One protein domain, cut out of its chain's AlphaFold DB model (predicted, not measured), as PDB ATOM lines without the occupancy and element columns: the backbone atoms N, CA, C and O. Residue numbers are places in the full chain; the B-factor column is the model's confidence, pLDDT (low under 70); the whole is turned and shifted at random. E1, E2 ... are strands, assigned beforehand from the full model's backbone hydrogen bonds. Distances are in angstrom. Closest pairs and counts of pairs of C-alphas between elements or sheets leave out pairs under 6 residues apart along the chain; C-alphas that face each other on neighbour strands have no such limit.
ATOM      1  N   SER A 166     213.050 132.382 167.340       90.56
ATOM      2  CA  SER A 166     213.046 133.735 166.774       90.56
ATOM      3  C   SER A 166     213.941 133.800 165.538       90.56
ATOM      4  O   SER A 166     215.108 133.413 165.599       90.56
ATOM      5  N   VAL A 167     213.417 134.341 164.443       88.75
ATOM      6  CA  VAL A 167     214.186 134.632 163.231       88.75
ATOM      7  C   VAL A 167     214.607 136.095 163.289       88.75
ATOM      8  O   VAL A 167     213.768 136.967 163.500       88.75
ATOM      9  N   ALA A 168     215.902 136.371 163.126       82.75
ATOM     10  CA  ALA A 168     216.401 137.741 163.134       82.75
ATOM     11  C   ALA A 168     215.767 138.550 161.988       82.75
ATOM     12  O   ALA A 168     215.887 138.179 160.819       82.75
ATOM     13  N   THR A 169     215.106 139.655 162.334       80.50
ATOM     14  CA  THR A 169     214.562 140.612 161.368       80.50
ATOM     15  C   THR A 169     215.714 141.388 160.739       80.50
ATOM     16  O   THR A 169     216.430 142.112 161.427       80.50
ATOM     17  N   VAL A 170     215.914 141.227 159.430       76.50
ATOM     18  CA  VAL A 170     216.901 142.001 158.669       76.50
ATOM     19  C   VAL A 170     216.146 143.017 157.826       76.50
ATOM     20  O   VAL A 170     215.497 142.648 156.847       76.50
ATOM     21  N   TYR A 171     216.224 144.284 158.225       77.75
ATOM     22  CA  TYR A 171     215.691 145.388 157.438       77.75
ATOM     23  C   TYR A 171     216.625 145.699 156.265       77.75
ATOM     24  O   TYR A 171     217.845 145.783 156.420       77.75
ATOM     25  N   GLN A 172     216.037 145.876 155.086       75.00
ATOM     26  CA  GLN A 172     216.677 146.525 153.952       75.00
ATOM     27  C   GLN A 172     216.903 148.010 154.274       75.00
ATOM     28  O   GLN A 172     216.340 148.537 155.235       75.00
ATOM     29  N   SER A 173     217.768 148.665 153.498       74.00
ATOM     30  CA  SER A 173     218.176 150.063 153.694       74.00
ATOM     31  C   SER A 173     217.003 150.978 154.062       74.00
ATOM     32  O   SER A 173     215.978 150.971 153.383       74.00
ATOM     33  N   ILE A 174     217.181 151.779 155.116       78.19
ATOM     34  CA  ILE A 174     216.184 152.752 155.568       78.19
ATOM     35  C   ILE A 174     216.112 153.887 154.544       78.19
ATOM     36  O   ILE A 174     217.103 154.580 154.303       78.19
ATOM     37  N   ASN A 175     214.931 154.091 153.973       79.88
ATOM     38  CA  ASN A 175     214.631 155.201 153.086       79.88
ATOM     39  C   ASN A 175     213.998 156.337 153.891       79.88
ATOM     40  O   ASN A 175     213.026 156.132 154.616       79.88
ATOM     41  N   VAL A 176     214.540 157.547 153.751       78.25
ATOM     42  CA  VAL A 176     213.941 158.759 154.320       78.25
ATOM     43  C   VAL A 176     213.041 159.370 153.257       78.25
ATOM     44  O   VAL A 176     213.527 159.968 152.296       78.25
ATOM     45  N   ILE A 177     211.731 159.214 153.416       75.38
ATOM     46  CA  ILE A 177     210.741 159.882 152.576       75.38
ATOM     47  C   ILE A 177     210.556 161.277 153.175       75.38
ATOM     48  O   ILE A 177     209.882 161.465 154.189       75.38
ATOM     49  N   GLY A 178     211.252 162.254 152.592       67.00
ATOM     50  CA  GLY A 178     211.057 163.657 152.930       67.00
ATOM     51  C   GLY A 178     209.723 164.124 152.365       67.00
ATOM     52  O   GLY A 178     209.559 164.132 151.148       67.00
ATOM     53  N   ASN A 179     208.788 164.488 153.238       63.66
ATOM     54  CA  ASN A 179     207.607 165.240 152.838       63.66
ATOM     55  C   ASN A 179     207.921 166.740 152.964       63.66
ATOM     56  O   ASN A 179     208.663 167.133 153.871       63.66
ATOM     57  N   ASP A 180     207.367 167.573 152.080       68.62
ATOM     58  CA  ASP A 180     207.625 169.026 152.051       68.62
ATOM     59  C   ASP A 180     207.250 169.734 153.377       68.62
ATOM     60  O   ASP A 180     207.751 170.818 153.676       68.62
ATOM     61  N   ASP A 181     206.463 169.071 154.233       60.94
ATOM     62  CA  ASP A 181     205.962 169.552 155.529       60.94
ATOM     63  C   ASP A 181     206.879 169.259 156.744       60.94
ATOM     64  O   ASP A 181     206.427 169.203 157.887       60.94
ATOM     65  N   ALA A 182     208.188 169.095 156.534       62.81
ATOM     66  CA  ALA A 182     209.222 168.941 157.578       62.81
ATOM     67  C   ALA A 182     209.139 167.688 158.484       62.81
ATOM     68  O   ALA A 182     210.022 167.490 159.324       62.81
ATOM     69  N   THR A 183     208.162 166.798 158.301       71.00
ATOM     70  CA  THR A 183     208.127 165.486 158.964       71.00
ATOM     71  C   THR A 183     208.882 164.452 158.129       71.00
ATOM     72  O   THR A 183     208.527 164.136 156.993       71.00
ATOM     73  N   LYS A 184     209.980 163.922 158.681       76.81
ATOM     74  CA  LYS A 184     210.724 162.817 158.065       76.81
ATOM     75  C   LYS A 184     209.980 161.516 158.344       76.81
ATOM     76  O   LYS A 184     209.917 161.098 159.496       76.81
ATOM     77  N   ILE A 185     209.450 160.881 157.304       81.56
ATOM     78  CA  ILE A 185     208.894 159.532 157.404       81.56
ATOM     79  C   ILE A 185     210.006 158.558 157.030       81.56
ATOM     80  O   ILE A 185     210.590 158.646 155.947       81.56
ATOM     81  N   LEU A 186     210.334 157.651 157.942       83.94
ATOM     82  CA  LEU A 186     211.287 156.578 157.695       83.94
ATOM     83  C   LEU A 186     210.527 155.368 157.160       83.94
ATOM     84  O   LEU A 186     209.440 155.056 157.640       83.94
ATOM     85  N   SER A 187     211.087 154.697 156.160       86.38
ATOM     86  CA  SER A 187     210.542 153.459 155.615       86.38
ATOM     87  C   SER A 187     211.635 152.407 155.498       86.38
ATOM     88  O   SER A 187     212.734 152.701 155.024       86.38
ATOM     89  N   ALA A 188     211.347 151.177 155.917       87.94
ATOM     90  CA  ALA A 188     212.220 150.037 155.670       87.94
ATOM     91  C   ALA A 188     211.420 148.756 155.474       87.94
ATOM     92  O   ALA A 188     210.331 148.586 156.025       87.94
ATOM     93  N   ASN A 189     212.025 147.825 154.740       90.62
ATOM     94  CA  ASN A 189     211.400 146.560 154.384       90.62
ATOM     95  C   ASN A 189     212.137 145.407 155.059       90.62
ATOM     96  O   ASN A 189     213.349 145.278 154.900       90.62
ATOM     97  N   ALA A 190     211.431 144.543 155.777       91.25
ATOM     98  CA  ALA A 190     211.970 143.266 156.237       91.25
ATOM     99  C   ALA A 190     211.540 142.141 155.291       91.25
ATOM    100  O   ALA A 190     210.442 142.183 154.745       91.25
ATOM    101  N   SER A 191     212.385 141.127 155.100       91.50
ATOM    102  CA  SER A 191     212.071 139.971 154.250       91.50
ATOM    103  C   SER A 191     212.376 138.659 154.962       91.50
ATOM    104  O   SER A 191     213.473 138.471 155.495       91.50
ATOM    105  N   PHE A 192     211.411 137.739 154.941       92.81
ATOM    106  CA  PHE A 192     211.506 136.418 155.549       92.81
ATOM    107  C   PHE A 192     211.159 135.334 154.518       92.81
ATOM    108  O   PHE A 192     209.984 135.169 154.176       92.81
ATOM    109  N   PRO A 193     212.147 134.572 154.022       90.88
ATOM    110  CA  PRO A 193     211.881 133.415 153.178       90.88
ATOM    111  C   PRO A 193     211.340 132.255 154.027       90.88
ATOM    112  O   PRO A 193     212.017 131.775 154.939       90.88
ATOM    113  N   LEU A 194     210.127 131.787 153.731       90.81
ATOM    114  CA  LEU A 194     209.442 130.710 154.447       90.81
ATOM    115  C   LEU A 194     209.092 129.547 153.528       90.81
ATOM    116  O   LEU A 194     208.461 129.701 152.487       90.81
ATOM    117  N   LYS A 195     209.401 128.330 153.966       88.31
ATOM    118  CA  LYS A 195     208.972 127.115 153.263       88.31
ATOM    119  C   LYS A 195     207.604 126.686 153.761       88.31
ATOM    120  O   LYS A 195     207.537 125.851 154.664       88.31
ATOM    121  N   LEU A 196     206.534 127.224 153.175       82.81
ATOM    122  CA  LEU A 196     205.150 126.868 153.504       82.81
ATOM    123  C   LEU A 196     204.693 125.628 152.715       82.81
ATOM    124  O   LEU A 196     203.931 125.710 151.759       82.81
ATOM    125  N   GLY A 197     205.215 124.463 153.105       77.69
ATOM    126  CA  GLY A 197     204.821 123.170 152.537       77.69
ATOM    127  C   GLY A 197     203.481 122.643 153.069       77.69
ATOM    128  O   GLY A 197     202.850 123.236 153.946       77.69
ATOM    129  N   HIS A 198     203.068 121.475 152.569       76.81
ATOM    130  CA  HIS A 198     201.845 120.803 153.010       76.81
ATOM    131  C   HIS A 198     201.847 120.561 154.532       76.81
ATOM    132  O   HIS A 198     202.818 120.060 155.097       76.81
ATOM    133  N   GLY A 199     200.742 120.904 155.200       80.56
ATOM    134  CA  GLY A 199     200.573 120.724 156.647       80.56
ATOM    135  C   GLY A 199     201.261 121.775 157.523       80.56
ATOM    136  O   GLY A 199     201.183 121.666 158.746       80.56
ATOM    137  N   LYS A 200     201.908 122.786 156.933       86.50
ATOM    138  CA  LYS A 200     202.400 123.946 157.679       86.50
ATOM    139  C   LYS A 200     201.348 125.046 157.750       86.50
ATOM    140  O   LYS A 200     200.538 125.192 156.833       86.50
ATOM    141  N   HIS A 201     201.371 125.809 158.834       88.69
ATOM    142  CA  HIS A 201     200.515 126.979 159.018       88.69
ATOM    143  C   HIS A 201     201.350 128.236 159.230       88.69
ATOM    144  O   HIS A 201     202.476 128.174 159.733       88.69
ATOM    145  N   PHE A 202     200.782 129.362 158.814       94.25
ATOM    146  CA  PHE A 202     201.354 130.681 159.022       94.25
ATOM    147  C   PHE A 202     200.370 131.541 159.814       94.25
ATOM    148  O   PHE A 202     199.247 131.773 159.365       94.25
ATOM    149  N   ASP A 203     200.811 131.992 160.982       96.00
ATOM    150  CA  ASP A 203     200.064 132.858 161.879       96.00
ATOM    151  C   ASP A 203     200.596 134.287 161.770       96.00
ATOM    152  O   ASP A 203     201.795 134.539 161.883       96.00
ATOM    153  N   LEU A 204     199.697 135.238 161.580       96.69
ATOM    154  CA  LEU A 204     199.993 136.655 161.493       96.69
ATOM    155  C   LEU A 204     199.214 137.383 162.584       96.69
ATOM    156  O   LEU A 204     197.999 137.238 162.669       96.69
ATOM    157  N   ASN A 205     199.905 138.136 163.431       97.06
ATOM    158  CA  ASN A 205     199.326 138.831 164.573       97.06
ATOM    159  C   ASN A 205     199.673 140.321 164.507       97.06
ATOM    160  O   ASN A 205     200.842 140.678 164.630       97.06
ATOM    161  N   PHE A 206     198.662 141.167 164.338       95.75
ATOM    162  CA  PHE A 206     198.762 142.618 164.390       95.75
ATOM    163  C   PHE A 206     198.265 143.141 165.738       95.75
ATOM    164  O   PHE A 206     197.094 142.990 166.094       95.75
ATOM    165  N   GLN A 207     199.142 143.816 166.474       94.69
ATOM    166  CA  GLN A 207     198.757 144.696 167.572       94.69
ATOM    167  C   GLN A 207     198.523 146.088 166.985       94.69
ATOM    168  O   GLN A 207     199.448 146.884 166.893       94.69
ATOM    169  N   GLY A 208     197.304 146.356 166.533       91.00
ATOM    170  CA  GLY A 208     196.917 147.580 165.840       91.00
ATOM    171  C   GLY A 208     196.106 147.262 164.590       91.00
ATOM    172  O   GLY A 208     195.382 146.271 164.567       91.00
ATOM    173  N   GLU A 209     196.204 148.121 163.576       90.00
ATOM    174  CA  GLU A 209     195.626 147.863 162.252       90.00
ATOM    175  C   GLU A 209     196.489 146.861 161.481       90.00
ATOM    176  O   GLU A 209     197.724 146.907 161.555       90.00
ATOM    177  N   GLY A 210     195.834 145.970 160.734       87.31
ATOM    178  CA  GLY A 210     196.503 144.965 159.918       87.31
ATOM    179  C   GLY A 210     196.182 145.118 158.436       87.31
ATOM    180  O   GLY A 210     195.033 144.966 158.021       87.31
ATOM    181  N   ASN A 211     197.219 145.353 157.632       94.31
ATOM    182  CA  ASN A 211     197.135 145.384 156.175       94.31
ATOM    183  C   ASN A 211     197.954 144.233 155.592       94.31
ATOM    184  O   ASN A 211     199.166 144.149 155.802       94.31
ATOM    185  N   VAL A 212     197.290 143.345 154.856       95.94
ATOM    186  CA  VAL A 212     197.914 142.162 154.255       95.94
ATOM    187  C   VAL A 212     197.661 142.155 152.760       95.94
ATOM    188  O   VAL A 212     196.516 142.261 152.333       95.94
ATOM    189  N   ILE A 213     198.713 141.980 151.966       95.75
ATOM    190  CA  ILE A 213     198.629 141.854 150.510       95.75
ATOM    191  C   ILE A 213     199.143 140.473 150.118       95.75
ATOM    192  O   ILE A 213     200.257 140.105 150.477       95.75
ATOM    193  N   ILE A 214     198.359 139.693 149.377       94.81
ATOM    194  CA  ILE A 214     198.816 138.403 148.835       94.81
ATOM    195  C   ILE A 214     199.069 138.557 147.340       94.81
ATOM    196  O   ILE A 214     198.188 139.003 146.600       94.81
ATOM    197  N   SER A 215     200.261 138.178 146.885       95.44
ATOM    198  CA  SER A 215     200.690 138.286 145.486       95.44
ATOM    199  C   SER A 215     201.483 137.056 145.036       95.44
ATOM    200  O   SER A 215     201.817 136.186 145.839       95.44
ATOM    201  N   LYS A 216     201.746 136.945 143.728       94.06
ATOM    202  CA  LYS A 216     202.701 135.973 143.172       94.06
ATOM    203  C   LYS A 216     203.949 136.724 142.723       94.06
ATOM    204  O   LYS A 216     203.832 137.846 142.237       94.06
ATOM    205  N   ALA A 217     205.107 136.092 142.846       92.31
ATOM    206  CA  ALA A 217     206.328 136.542 142.197       92.31
ATOM    207  C   ALA A 217     206.158 136.512 140.668       92.31
ATOM    208  O   ALA A 217     205.482 135.628 140.140       92.31
ATOM    209  N   GLU A 218     206.770 137.471 139.971       88.38
ATOM    210  CA  GLU A 218     206.736 137.542 138.502       88.38
ATOM    211  C   GLU A 218     207.568 136.428 137.859       88.38
ATOM    212  O   GLU A 218     207.155 135.825 136.870       88.38
ATOM    213  N   GLU A 219     208.723 136.121 138.452       84.88
ATOM    214  CA  GLU A 219     209.621 135.081 137.966       84.88
ATOM    215  C   GLU A 219     209.374 133.742 138.668       84.88
ATOM    216  O   GLU A 219     209.164 133.650 139.884       84.88
ATOM    217  N   GLY A 220     209.413 132.671 137.876       74.25
ATOM    218  CA  GLY A 220     209.335 131.308 138.375       74.25
ATOM    219  C   GLY A 220     210.598 130.937 139.140       74.25
ATOM    220  O   GLY A 220     211.611 130.603 138.539       74.25
ATOM    221  N   SER A 221     210.523 130.945 140.466       76.69
ATOM    222  CA  SER A 221     211.478 130.233 141.314       76.69
ATOM    223  C   SER A 221     211.131 128.744 141.328       76.69
ATOM    224  O   SER A 221     209.963 128.381 141.495       76.69
ATOM    225  N   GLU A 222     212.136 127.876 141.190       77.25
ATOM    226  CA  GLU A 222     211.976 126.435 141.441       77.25
ATOM    227  C   GLU A 222     211.727 126.145 142.929       77.25
ATOM    228  O   GLU A 222     211.071 125.162 143.275       77.25
ATOM    229  N   ASP A 223     212.216 127.012 143.821       78.81
ATOM    230  CA  ASP A 223     212.014 126.850 145.255       78.81
ATOM    231  C   ASP A 223     210.591 127.268 145.640       78.81
ATOM    232  O   ASP A 223     210.139 128.373 145.326       78.81
ATOM    233  N   SER A 224     209.898 126.399 146.379       82.44
ATOM    234  CA  SER A 224     208.537 126.612 146.886       82.44
ATOM    235  C   SER A 224     208.507 127.565 148.093       82.44
ATOM    236  O   SER A 224     207.706 127.398 149.018       82.44
ATOM    237  N   THR A 225     209.447 128.505 148.142       89.06
ATOM    238  CA  THR A 225     209.634 129.431 149.252       89.06
ATOM    239  C   THR A 225     208.701 130.620 149.067       89.06
ATOM    240  O   THR A 225     208.748 131.329 148.067       89.06
ATOM    241  N   VAL A 226     207.826 130.823 150.045       90.62
ATOM    242  CA  VAL A 226     206.973 132.001 150.168       90.62
ATOM    243  C   VAL A 226     207.783 133.091 150.846       90.62
ATOM    244  O   VAL A 226     208.323 132.876 151.929       90.62
ATOM    245  N   ASN A 227     207.862 134.262 150.228       91.69
ATOM    246  CA  ASN A 227     208.559 135.402 150.805       91.69
ATOM    247  C   ASN A 227     207.553 136.288 151.531       91.69
ATOM    248  O   ASN A 227     206.619 136.808 150.925       91.69
ATOM    249  N   VAL A 228     207.753 136.462 152.834       94.06
ATOM    250  CA  VAL A 228     206.994 137.426 153.631       94.06
ATOM    251  C   VAL A 228     207.788 138.721 153.669       94.06
ATOM    252  O   VAL A 228     208.883 138.749 154.230       94.06
ATOM    253  N   LEU A 229     207.263 139.772 153.049       94.00
ATOM    254  CA  LEU A 229     207.840 141.111 153.101       94.00
ATOM    255  C   LEU A 229     207.009 141.958 154.059       94.00
ATOM    256  O   LEU A 229     205.785 141.916 154.019       94.00
ATOM    257  N   VAL A 230     207.662 142.719 154.924       94.69
ATOM    258  CA  VAL A 230     206.990 143.662 155.820       94.69
ATOM    259  C   VAL A 230     207.497 145.045 155.478       94.69
ATOM    260  O   VAL A 230     208.665 145.339 155.724       94.69
ATOM    261  N   GLU A 231     206.635 145.857 154.881       93.00
ATOM    262  CA  GLU A 231     206.902 147.267 154.626       93.00
ATOM    263  C   GLU A 231     206.471 148.048 155.857       93.00
ATOM    264  O   GLU A 231     205.299 148.043 156.233       93.00
ATOM    265  N   SER A 232     207.438 148.676 156.509       90.81
ATOM    266  CA  SER A 232     207.230 149.438 157.730       90.81
ATOM    267  C   SER A 232     207.491 150.906 157.438       90.81
ATOM    268  O   SER A 232     208.513 151.248 156.841       90.81
ATOM    269  N   THR A 233     206.593 151.775 157.883       89.44
ATOM    270  CA  THR A 233     206.788 153.227 157.891       89.44
ATOM    271  C   THR A 233     206.652 153.739 159.308       89.44
ATOM    272  O   THR A 233     205.690 153.360 159.975       89.44
ATOM    273  N   TRP A 234     207.564 154.592 159.763       87.94
ATOM    274  CA  TRP A 234     207.512 155.150 161.109       87.94
ATOM    275  C   TRP A 234     208.025 156.591 161.187       87.94
ATOM    276  O   TRP A 234     208.810 157.036 160.344       87.94
ATOM    277  N   SER A 235     207.585 157.327 162.208       83.94
ATOM    278  CA  SER A 235     208.015 158.709 162.475       83.94
ATOM    279  C   SER A 235     208.943 158.866 163.692       83.94
ATOM    280  O   SER A 235     209.454 159.963 163.909       83.94
ATOM    281  N   SER A 236     209.173 157.812 164.486       77.69
ATOM    282  CA  SER A 236     210.011 157.817 165.704       77.69
ATOM    283  C   SER A 236     211.125 156.765 165.664       77.69
ATOM    284  O   SER A 236     210.929 155.682 165.138       77.69
ATOM    285  N   GLU A 237     212.299 157.059 166.233       68.81
ATOM    286  CA  GLU A 237     213.491 156.188 166.140       68.81
ATOM    287  C   GLU A 237     213.406 154.869 166.940       68.81
ATOM    288  O   GLU A 237     214.225 153.979 166.720       68.81
ATOM    289  N   GLU A 238     212.426 154.710 167.833       66.38
ATOM    290  CA  GLU A 238     212.299 153.554 168.730       66.38
ATOM    291  C   GLU A 238     211.019 152.754 168.443       66.38
ATOM    292  O   GLU A 238     210.017 152.943 169.122       66.38
ATOM    293  N   ASP A 239     211.039 151.853 167.457       63.59
ATOM    294  CA  ASP A 239     209.949 150.884 167.276       63.59
ATOM    295  C   ASP A 239     210.489 149.481 166.940       63.59
ATOM    296  O   ASP A 239     210.860 149.171 165.804       63.59
ATOM    297  N   ASP A 240     210.470 148.588 167.936       63.19
ATOM    298  CA  ASP A 240     210.622 147.136 167.763       63.19
ATOM    299  C   ASP A 240     209.305 146.543 167.222       63.19
ATOM    300  O   ASP A 240     208.597 145.785 167.885       63.19
ATOM    301  N   GLY A 241     208.932 146.941 166.004       81.19
ATOM    302  CA  GLY A 241     207.594 146.684 165.464       81.19
ATOM    303  C   GLY A 241     207.369 145.281 164.894       81.19
ATOM    304  O   GLY A 241     206.224 144.874 164.746       81.19
ATOM    305  N   VAL A 242     208.415 144.516 164.547       90.75
ATOM    306  CA  VAL A 242     208.264 143.270 163.763       90.75
ATOM    307  C   VAL A 242     209.095 142.124 164.330       90.75
ATOM    308  O   VAL A 242     210.329 142.153 164.323       90.75
ATOM    309  N   LYS A 243     208.416 141.050 164.745       93.81
ATOM    310  CA  LYS A 243     209.031 139.834 165.284       93.81
ATOM    311  C   LYS A 243     208.571 138.605 164.512       93.81
ATOM    312  O   LYS A 243     207.406 138.222 164.586       93.81
ATOM    313  N   MET A 244     209.511 137.943 163.842       94.25
ATOM    314  CA  MET A 244     209.263 136.673 163.167       94.25
ATOM    315  C   MET A 244     209.717 135.490 164.026       94.25
ATOM    316  O   MET A 244     210.798 135.498 164.616       94.25
ATOM    317  N   MET A 245     208.898 134.447 164.078       94.31
ATOM    318  CA  MET A 245     209.201 133.186 164.741       94.31
ATOM    319  C   MET A 245     208.931 132.019 163.791       94.31
ATOM    320  O   MET A 245     207.957 132.015 163.039       94.31
ATOM    321  N   SER A 246     209.799 131.014 163.809       93.00
ATOM    322  CA  SER A 246     209.724 129.864 162.914       93.00
ATOM    323  C   SER A 246     209.955 128.563 163.670       93.00
ATOM    324  O   SER A 246     210.897 128.441 164.459       93.00
ATOM    325  N   GLY A 247     209.107 127.584 163.377       91.69
ATOM    326  CA  GLY A 247     209.211 126.195 163.799       91.69
ATOM    327  C   GLY A 247     209.299 125.246 162.602       91.69
ATOM    328  O   GLY A 247     209.542 125.643 161.457       91.69
ATOM    329  N   LYS A 248     209.105 123.961 162.878       88.31
ATOM    330  CA  LYS A 248     209.056 122.867 161.904       88.31
ATOM    331  C   LYS A 248     207.716 122.821 161.154       88.31
ATOM    332  O   LYS A 248     207.707 122.546 159.951       88.31
ATOM    333  N   HIS A 249     206.607 123.081 161.842       87.94
ATOM    334  CA  HIS A 249     205.231 122.980 161.345       87.94
ATOM    335  C   HIS A 249     204.461 124.304 161.399       87.94
ATOM    336  O   HIS A 249     203.413 124.426 160.759       87.94
ATOM    337  N   SER A 250     204.978 125.288 162.127       91.81
ATOM    338  CA  SER A 250     204.348 126.584 162.347       91.81
ATOM    339  C   SER A 250     205.322 127.725 162.087       91.81
ATOM    340  O   SER A 250     206.525 127.623 162.328       91.81
ATOM    341  N   HIS A 251     204.790 128.824 161.581       94.25
ATOM    342  CA  HIS A 251     205.496 130.081 161.398       94.25
ATOM    343  C   HIS A 251     204.594 131.184 161.945       94.25
ATOM    344  O   HIS A 251     203.394 131.148 161.694       94.25
ATOM    345  N   ALA A 252     205.145 132.140 162.688       95.94
ATOM    346  CA  ALA A 252     204.369 133.201 163.312       95.94
ATOM    347  C   ALA A 252     205.055 134.556 163.131       95.94
ATOM    348  O   ALA A 252     206.202 134.726 163.545       95.94
ATOM    349  N   LEU A 253     204.347 135.521 162.552       96.12
ATOM    350  CA  LEU A 253     204.781 136.908 162.443       96.12
ATOM    351  C   LEU A 253     203.931 137.771 163.378       96.12
ATOM    352  O   LEU A 253     202.708 137.783 163.274       96.12
ATOM    353  N   SER A 254     204.579 138.496 164.286       95.88
ATOM    354  CA  SER A 254     203.940 139.501 165.137       95.88
ATOM    355  C   SER A 254     204.371 140.888 164.682       95.88
ATOM    356  O   SER A 254     205.569 141.148 164.567       95.88
ATOM    357  N   VAL A 255     203.399 141.763 164.460       94.12
ATOM    358  CA  VAL A 255     203.578 143.146 164.021       94.12
ATOM    359  C   VAL A 255     202.877 144.065 165.018       94.12
ATOM    360  O   VAL A 255     201.738 143.801 165.399       94.12
ATOM    361  N   VAL A 256     203.551 145.112 165.472       92.31
ATOM    362  CA  VAL A 256     203.022 146.096 166.420       92.31
ATOM    363  C   VAL A 256     202.919 147.435 165.709       92.31
ATOM    364  O   VAL A 256     203.933 148.067 165.433       92.31
ATOM    365  N   SER A 257     201.688 147.842 165.408       88.19
ATOM    366  CA  SER A 257     201.376 149.117 164.764       88.19
ATOM    367  C   SER A 257     200.976 150.140 165.829       88.19
ATOM    368  O   SER A 257     200.158 149.853 166.708       88.19
ATOM    369  N   SER A 258     201.517 151.351 165.746       86.00
ATOM    370  CA  SER A 258     201.205 152.468 166.641       86.00
ATOM    371  C   SER A 258     200.608 153.643 165.856       86.00
ATOM    372  O   SER A 258     200.321 153.534 164.670       86.00
ATOM    373  N   GLU A 259     200.371 154.786 166.500       84.19
ATOM    374  CA  GLU A 259     199.964 156.003 165.773       84.19
ATOM    375  C   GLU A 259     201.110 156.573 164.921       84.19
ATOM    376  O   GLU A 259     200.871 157.269 163.936       84.19
ATOM    377  N   SER A 260     202.352 156.267 165.297       84.31
ATOM    378  CA  SER A 260     203.571 156.690 164.614       84.31
ATOM    379  C   SER A 260     204.148 155.623 163.693       84.31
ATOM    380  O   SER A 260     205.135 155.922 163.024       84.31
ATOM    381  N   SER A 261     203.572 154.414 163.640       87.69
ATOM    382  CA  SER A 261     204.035 153.322 162.784       87.69
ATOM    383  C   SER A 261     202.893 152.626 162.039       87.69
ATOM    384  O   SER A 261     201.850 152.291 162.593       87.69
ATOM    385  N   SER A 262     203.106 152.375 160.750       89.62
ATOM    386  CA  SER A 262     202.191 151.606 159.908       89.62
ATOM    387  C   SER A 262     202.953 150.499 159.199       89.62
ATOM    388  O   SER A 262     204.109 150.678 158.806       89.62
ATOM    389  N   HIS A 263     202.299 149.351 159.052       92.62
ATOM    390  CA  HIS A 263     202.894 148.152 158.490       92.62
ATOM    391  C   HIS A 263     201.985 147.538 157.428       92.62
ATOM    392  O   HIS A 263     200.776 147.394 157.629       92.62
ATOM    393  N   ILE A 264     202.586 147.126 156.314       95.50
ATOM    394  CA  ILE A 264     201.935 146.351 155.259       95.50
ATOM    395  C   ILE A 264     202.702 145.041 155.105       95.50
ATOM    396  O   ILE A 264     203.902 145.031 154.830       95.50
ATOM    397  N   VAL A 265     202.010 143.920 155.294       96.75
ATOM    398  CA  VAL A 265     202.601 142.586 155.153       96.75
ATOM    399  C   VAL A 265     202.254 142.029 153.782       96.75
ATOM    400  O   VAL A 265     201.097 141.728 153.497       96.75
ATOM    401  N   HIS A 266     203.262 141.843 152.941       96.44
ATOM    402  CA  HIS A 266     203.127 141.197 151.643       96.44
ATOM    403  C   HIS A 266     203.490 139.718 151.753       96.44
ATOM    404  O   HIS A 266     204.606 139.356 152.123       96.44
ATOM    405  N   LEU A 267     202.551 138.851 151.396       95.06
ATOM    406  CA  LEU A 267     202.756 137.417 151.242       95.06
ATOM    407  C   LEU A 267     202.968 137.114 149.760       95.06
ATOM    408  O   LEU A 267     202.008 136.954 149.003       95.06
ATOM    409  N   VAL A 268     204.235 137.049 149.355       95.06
ATOM    410  CA  VAL A 268     204.639 136.823 147.964       95.06
ATOM    411  C   VAL A 268     204.850 135.330 147.734       95.06
ATOM    412  O   VAL A 268     205.811 134.721 148.211       95.06
ATOM    413  N   LEU A 269     203.926 134.728 146.997       93.75
ATOM    414  CA  LEU A 269     203.937 133.313 146.651       93.75
ATOM    415  C   LEU A 269     204.827 133.050 145.430       93.75
ATOM    416  O   LEU A 269     204.909 133.899 144.544       93.75
ATOM    417  N   PRO A 270     205.432 131.859 145.302       92.50
ATOM    418  CA  PRO A 270     206.076 131.450 144.056       92.50
ATOM    419  C   PRO A 270     205.109 131.530 142.861       92.50
ATOM    420  O   PRO A 270     203.935 131.173 143.006       92.50
ATOM    421  N   ALA A 271     205.598 131.914 141.676       91.31
ATOM    422  CA  ALA A 271     204.784 132.097 140.463       91.31
ATOM    423  C   ALA A 271     203.919 130.871 140.101       91.31
ATOM    424  O   ALA A 271     202.771 131.000 139.677       91.31
ATOM    425  N   ASN A 272     204.442 129.666 140.342       88.94
ATOM    426  CA  ASN A 272     203.782 128.400 140.006       88.94
ATOM    427  C   ASN A 272     202.838 127.879 141.109       88.94
ATOM    428  O   ASN A 272     202.315 126.765 141.014       88.94
ATOM    429  N   THR A 273     202.616 128.655 142.171       89.62
ATOM    430  CA  THR A 273     201.776 128.241 143.300       89.62
ATOM    431  C   THR A 273     200.305 128.238 142.904       89.62
ATOM    432  O   THR A 273     199.736 129.279 142.586       89.62
ATOM    433  N   LYS A 274     199.668 127.064 142.975       88.38
ATOM    434  CA  LYS A 274     198.219 126.895 142.734       88.38
ATOM    435  C   LYS A 274     197.378 126.921 144.012       88.38
ATOM    436  O   LYS A 274     196.159 127.063 143.957       88.38
ATOM    437  N   ARG A 275     198.011 126.716 145.169       87.44
ATOM    438  CA  ARG A 275     197.330 126.606 146.460       87.44
ATOM    439  C   ARG A 275     198.047 127.407 147.524       87.44
ATOM    440  O   ARG A 275     199.259 127.277 147.679       87.44
ATOM    441  N   LEU A 276     197.278 128.172 148.285       87.31
ATOM    442  CA  LEU A 276     197.780 128.863 149.460       87.31
ATOM    443  C   LEU A 276     197.675 127.931 150.679       87.31
ATOM    444  O   LEU A 276     196.626 127.295 150.866       87.31
ATOM    445  N   PRO A 277     198.730 127.842 151.509       82.75
ATOM    446  CA  PRO A 277     198.685 127.132 152.783       82.75
ATOM    447  C   PRO A 277     197.615 127.716 153.715       82.75
ATOM    448  O   PRO A 277     197.000 128.746 153.442       82.75
ATOM    449  N   SER A 278     197.389 127.038 154.837       90.75
ATOM    450  CA  SER A 278     196.501 127.542 155.883       90.75
ATOM    451  C   SER A 278     197.097 128.795 156.526       90.75
ATOM    452  O   SER A 278     198.232 128.749 157.009       90.75
ATOM    453  N   ILE A 279     196.328 129.883 156.550       94.31
ATOM    454  CA  ILE A 279     196.747 131.166 157.118       94.31
ATOM    455  C   ILE A 279     195.780 131.593 158.214       94.31
ATOM    456  O   ILE A 279     194.557 131.483 158.070       94.31
ATOM    457  N   SER A 280     196.355 132.119 159.284       96.38
ATOM    458  CA  SER A 280     195.657 132.760 160.392       96.38
ATOM    459  C   SER A 280     196.078 134.208 160.444       96.38
ATOM    460  O   SER A 280     197.269 134.493 160.493       96.38
ATOM    461  N   ILE A 281     195.122 135.122 160.468       97.12
ATOM    462  CA  ILE A 281     195.385 136.545 160.621       97.12
ATOM    463  C   ILE A 281     194.580 137.021 161.816       97.12
ATOM    464  O   ILE A 281     193.367 136.838 161.870       97.12
ATOM    465  N   PHE A 282     195.267 137.603 162.781       97.06
ATOM    466  CA  PHE A 282     194.691 138.224 163.954       97.06
ATOM    467  C   PHE A 282     195.064 139.703 163.961       97.06
ATOM    468  O   PHE A 282     196.206 140.048 163.668       97.06
ATOM    469  N   SER A 283     194.111 140.556 164.308       96.56
ATOM    470  CA  SER A 283     194.282 141.996 164.459       96.56
ATOM    471  C   SER A 283     193.523 142.480 165.690       96.56
ATOM    472  O   SER A 283     192.457 141.951 166.009       96.56
ATOM    473  N   THR A 284     194.034 143.485 166.397       95.44
ATOM    474  CA  THR A 284     193.273 144.123 167.486       95.44
ATOM    475  C   THR A 284     192.319 145.208 166.967       95.44
ATOM    476  O   THR A 284     191.291 145.475 167.596       95.44
ATOM    477  N   LYS A 285     192.606 145.794 165.795       94.94
ATOM    478  CA  LYS A 285     191.763 146.782 165.094       94.94
ATOM    479  C   LYS A 285     191.348 146.271 163.707       94.94
ATOM    480  O   LYS A 285     191.337 145.065 163.470       94.94
ATOM    481  N   ASP A 286     191.010 147.186 162.798       92.75
ATOM    482  CA  ASP A 286     190.602 146.890 161.427       92.75
ATOM    483  C   ASP A 286     191.610 145.990 160.718       92.75
ATOM    484  O   ASP A 286     192.831 146.140 160.859       92.75
ATOM    485  N   LEU A 287     191.073 145.040 159.954       93.69
ATOM    486  CA  LEU A 287     191.870 144.158 159.124       93.69
ATOM    487  C   LEU A 287     191.452 144.293 157.665       93.69
ATOM    488  O   LEU A 287     190.315 143.987 157.286       93.69
ATOM    489  N   LYS A 288     192.424 144.662 156.836       93.75
ATOM    490  CA  LYS A 288     192.289 144.692 155.387       93.75
ATOM    491  C   LYS A 288     193.159 143.609 154.759       93.75
ATOM    492  O   LYS A 288     194.377 143.580 154.938       93.75
ATOM    493  N   LEU A 289     192.518 142.730 153.998       94.31
ATOM    494  CA  LEU A 289     193.194 141.756 153.151       94.31
ATOM    495  C   LEU A 289     193.003 142.171 151.693       94.31
ATOM    496  O   LEU A 289     191.877 142.232 151.217       94.31
ATOM    497  N   ASP A 290     194.086 142.416 150.973       93.81
ATOM    498  CA  ASP A 290     194.064 142.690 149.542       93.81
ATOM    499  C   ASP A 290     194.667 141.501 148.778       93.81
ATOM    500  O   ASP A 290     195.694 140.926 149.145       93.81
ATOM    501  N   ILE A 291     194.006 141.113 147.690       92.25
ATOM    502  CA  ILE A 291     194.402 139.991 146.834       92.25
ATOM    503  C   ILE A 291     194.820 140.574 145.493       92.25
ATOM    504  O   ILE A 291     194.002 141.138 144.761       92.25
ATOM    505  N   HIS A 292     196.107 140.470 145.177       94.62
ATOM    506  CA  HIS A 292     196.638 140.962 143.915       94.62
ATOM    507  C   HIS A 292     196.041 140.164 142.734       94.62
ATOM    508  O   HIS A 292     195.836 138.957 142.856       94.62
TER     509      HIS A 292
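What this domain is: This is residues 166 to 292 of the 584 residues of an uncharacterized protein of Cryptococcus neoformans var. grubii serotype A (strain H99 / ATCC 208821 / CBS 10515 / FGSC 9487) (UniProt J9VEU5). What would one see first in this model? Two sheets lie partly face to face as a sandwich, their strands running almost along each other: a larger, twisted and curled sheet E1, E2, E5, E8, E4, E10 and a smaller, flatter one E6, E7, E3, E9. The hairpin E1 and E2 reaches to one end of the long axis, past the part where the sheets face each other. What is it built of, and how large is it? The printed part has 127 residues with ten named strands, E1 to E10 in order along the chain, and no named helix; the class is all strand, and both sheets, in the orders just named, are mixed. It is compact, with a radius of gyration of the C-alphas of 15.1 A, and elongated in outline, 48 by 31 by 26 A.

Where its parts are: Where does the printed part begin, and which strands come first? C-alpha 166 is at (213.046, 133.735, 166.774). E1 is residues 175 to 178, from C-alpha 175 at (214.631, 155.201, 153.086), and E2, the longest strand, is residues 184 to 194, 32.3 A from first to last C-alpha. E3 is residues 201 to 207, 19.8 A, E4 is residues 210 to 216, 20.0 A, and E5 is residues 226 to 234, 25.6 A. Which strands follow? E6 is residues 242 to 246, E7 is residues 250 to 256, 20.0 A, and E8 is residues 261 to 269, 25.7 A. E9 is residues 278 to 283, 17.0 A, and E10 is residues 287 to 291, with C-alpha 291 at (194.402, 139.991, 146.834).

How they stand to each other: How is the larger sheet joined? E1 and E2 are an antiparallel hairpin, with N 175 and O 187 2.8 A apart; E2 and E5 are antiparallel at 164 degrees, with N 190 and O 230 at 2.9 A, and E5 and E8 are antiparallel at 165 degrees, with N 229 and O 266 at 2.8 A. E8 and E4 are parallel at 26 degrees, with N 213 and O 265 at 2.8 A, and E4 and E10 are parallel at 12 degrees, with N 290 and O 212 at 2.8 A; these N and O pairs are within hydrogen-bond range. How is the smaller sheet joined? E6 and E7 are an antiparallel hairpin, with N 245 and O 252 within hydrogen-bond range at 2.8 A. E7 and E3 are parallel at 13 degrees, with N 253 and O 203 at 2.8 A, and E3 and E9 are parallel at 8 degrees, with N 204 and O 280 at 2.8 A. Residues 166 to 167 pair antiparallel with residues 244 to 245 of E6. How do the sheets stand to each other? They form a sandwich, two sheets face to face: the facing parts are 10.5 A apart centre to centre, their best planes differ by 9 degrees, and their strands by 11 degrees. The closest C-alphas of E7 and E8 are those of Val 255 and His 263, 7.5 A apart, while E1 is apart from E3, E6, E7 and E9.

The domain as a whole: How far does it reach, and is it whole? The two C-alphas farthest apart are those of Asp 181 and Gly 199, 49.1 A, and the printed part has no cut. Are there long links? No link is long; E4 to E5, with 9 residues between them, is short. Where is confidence low? The mean pLDDT of the printed part is 87.3, and residues 178 to 182 and 237 to 240 are under 70.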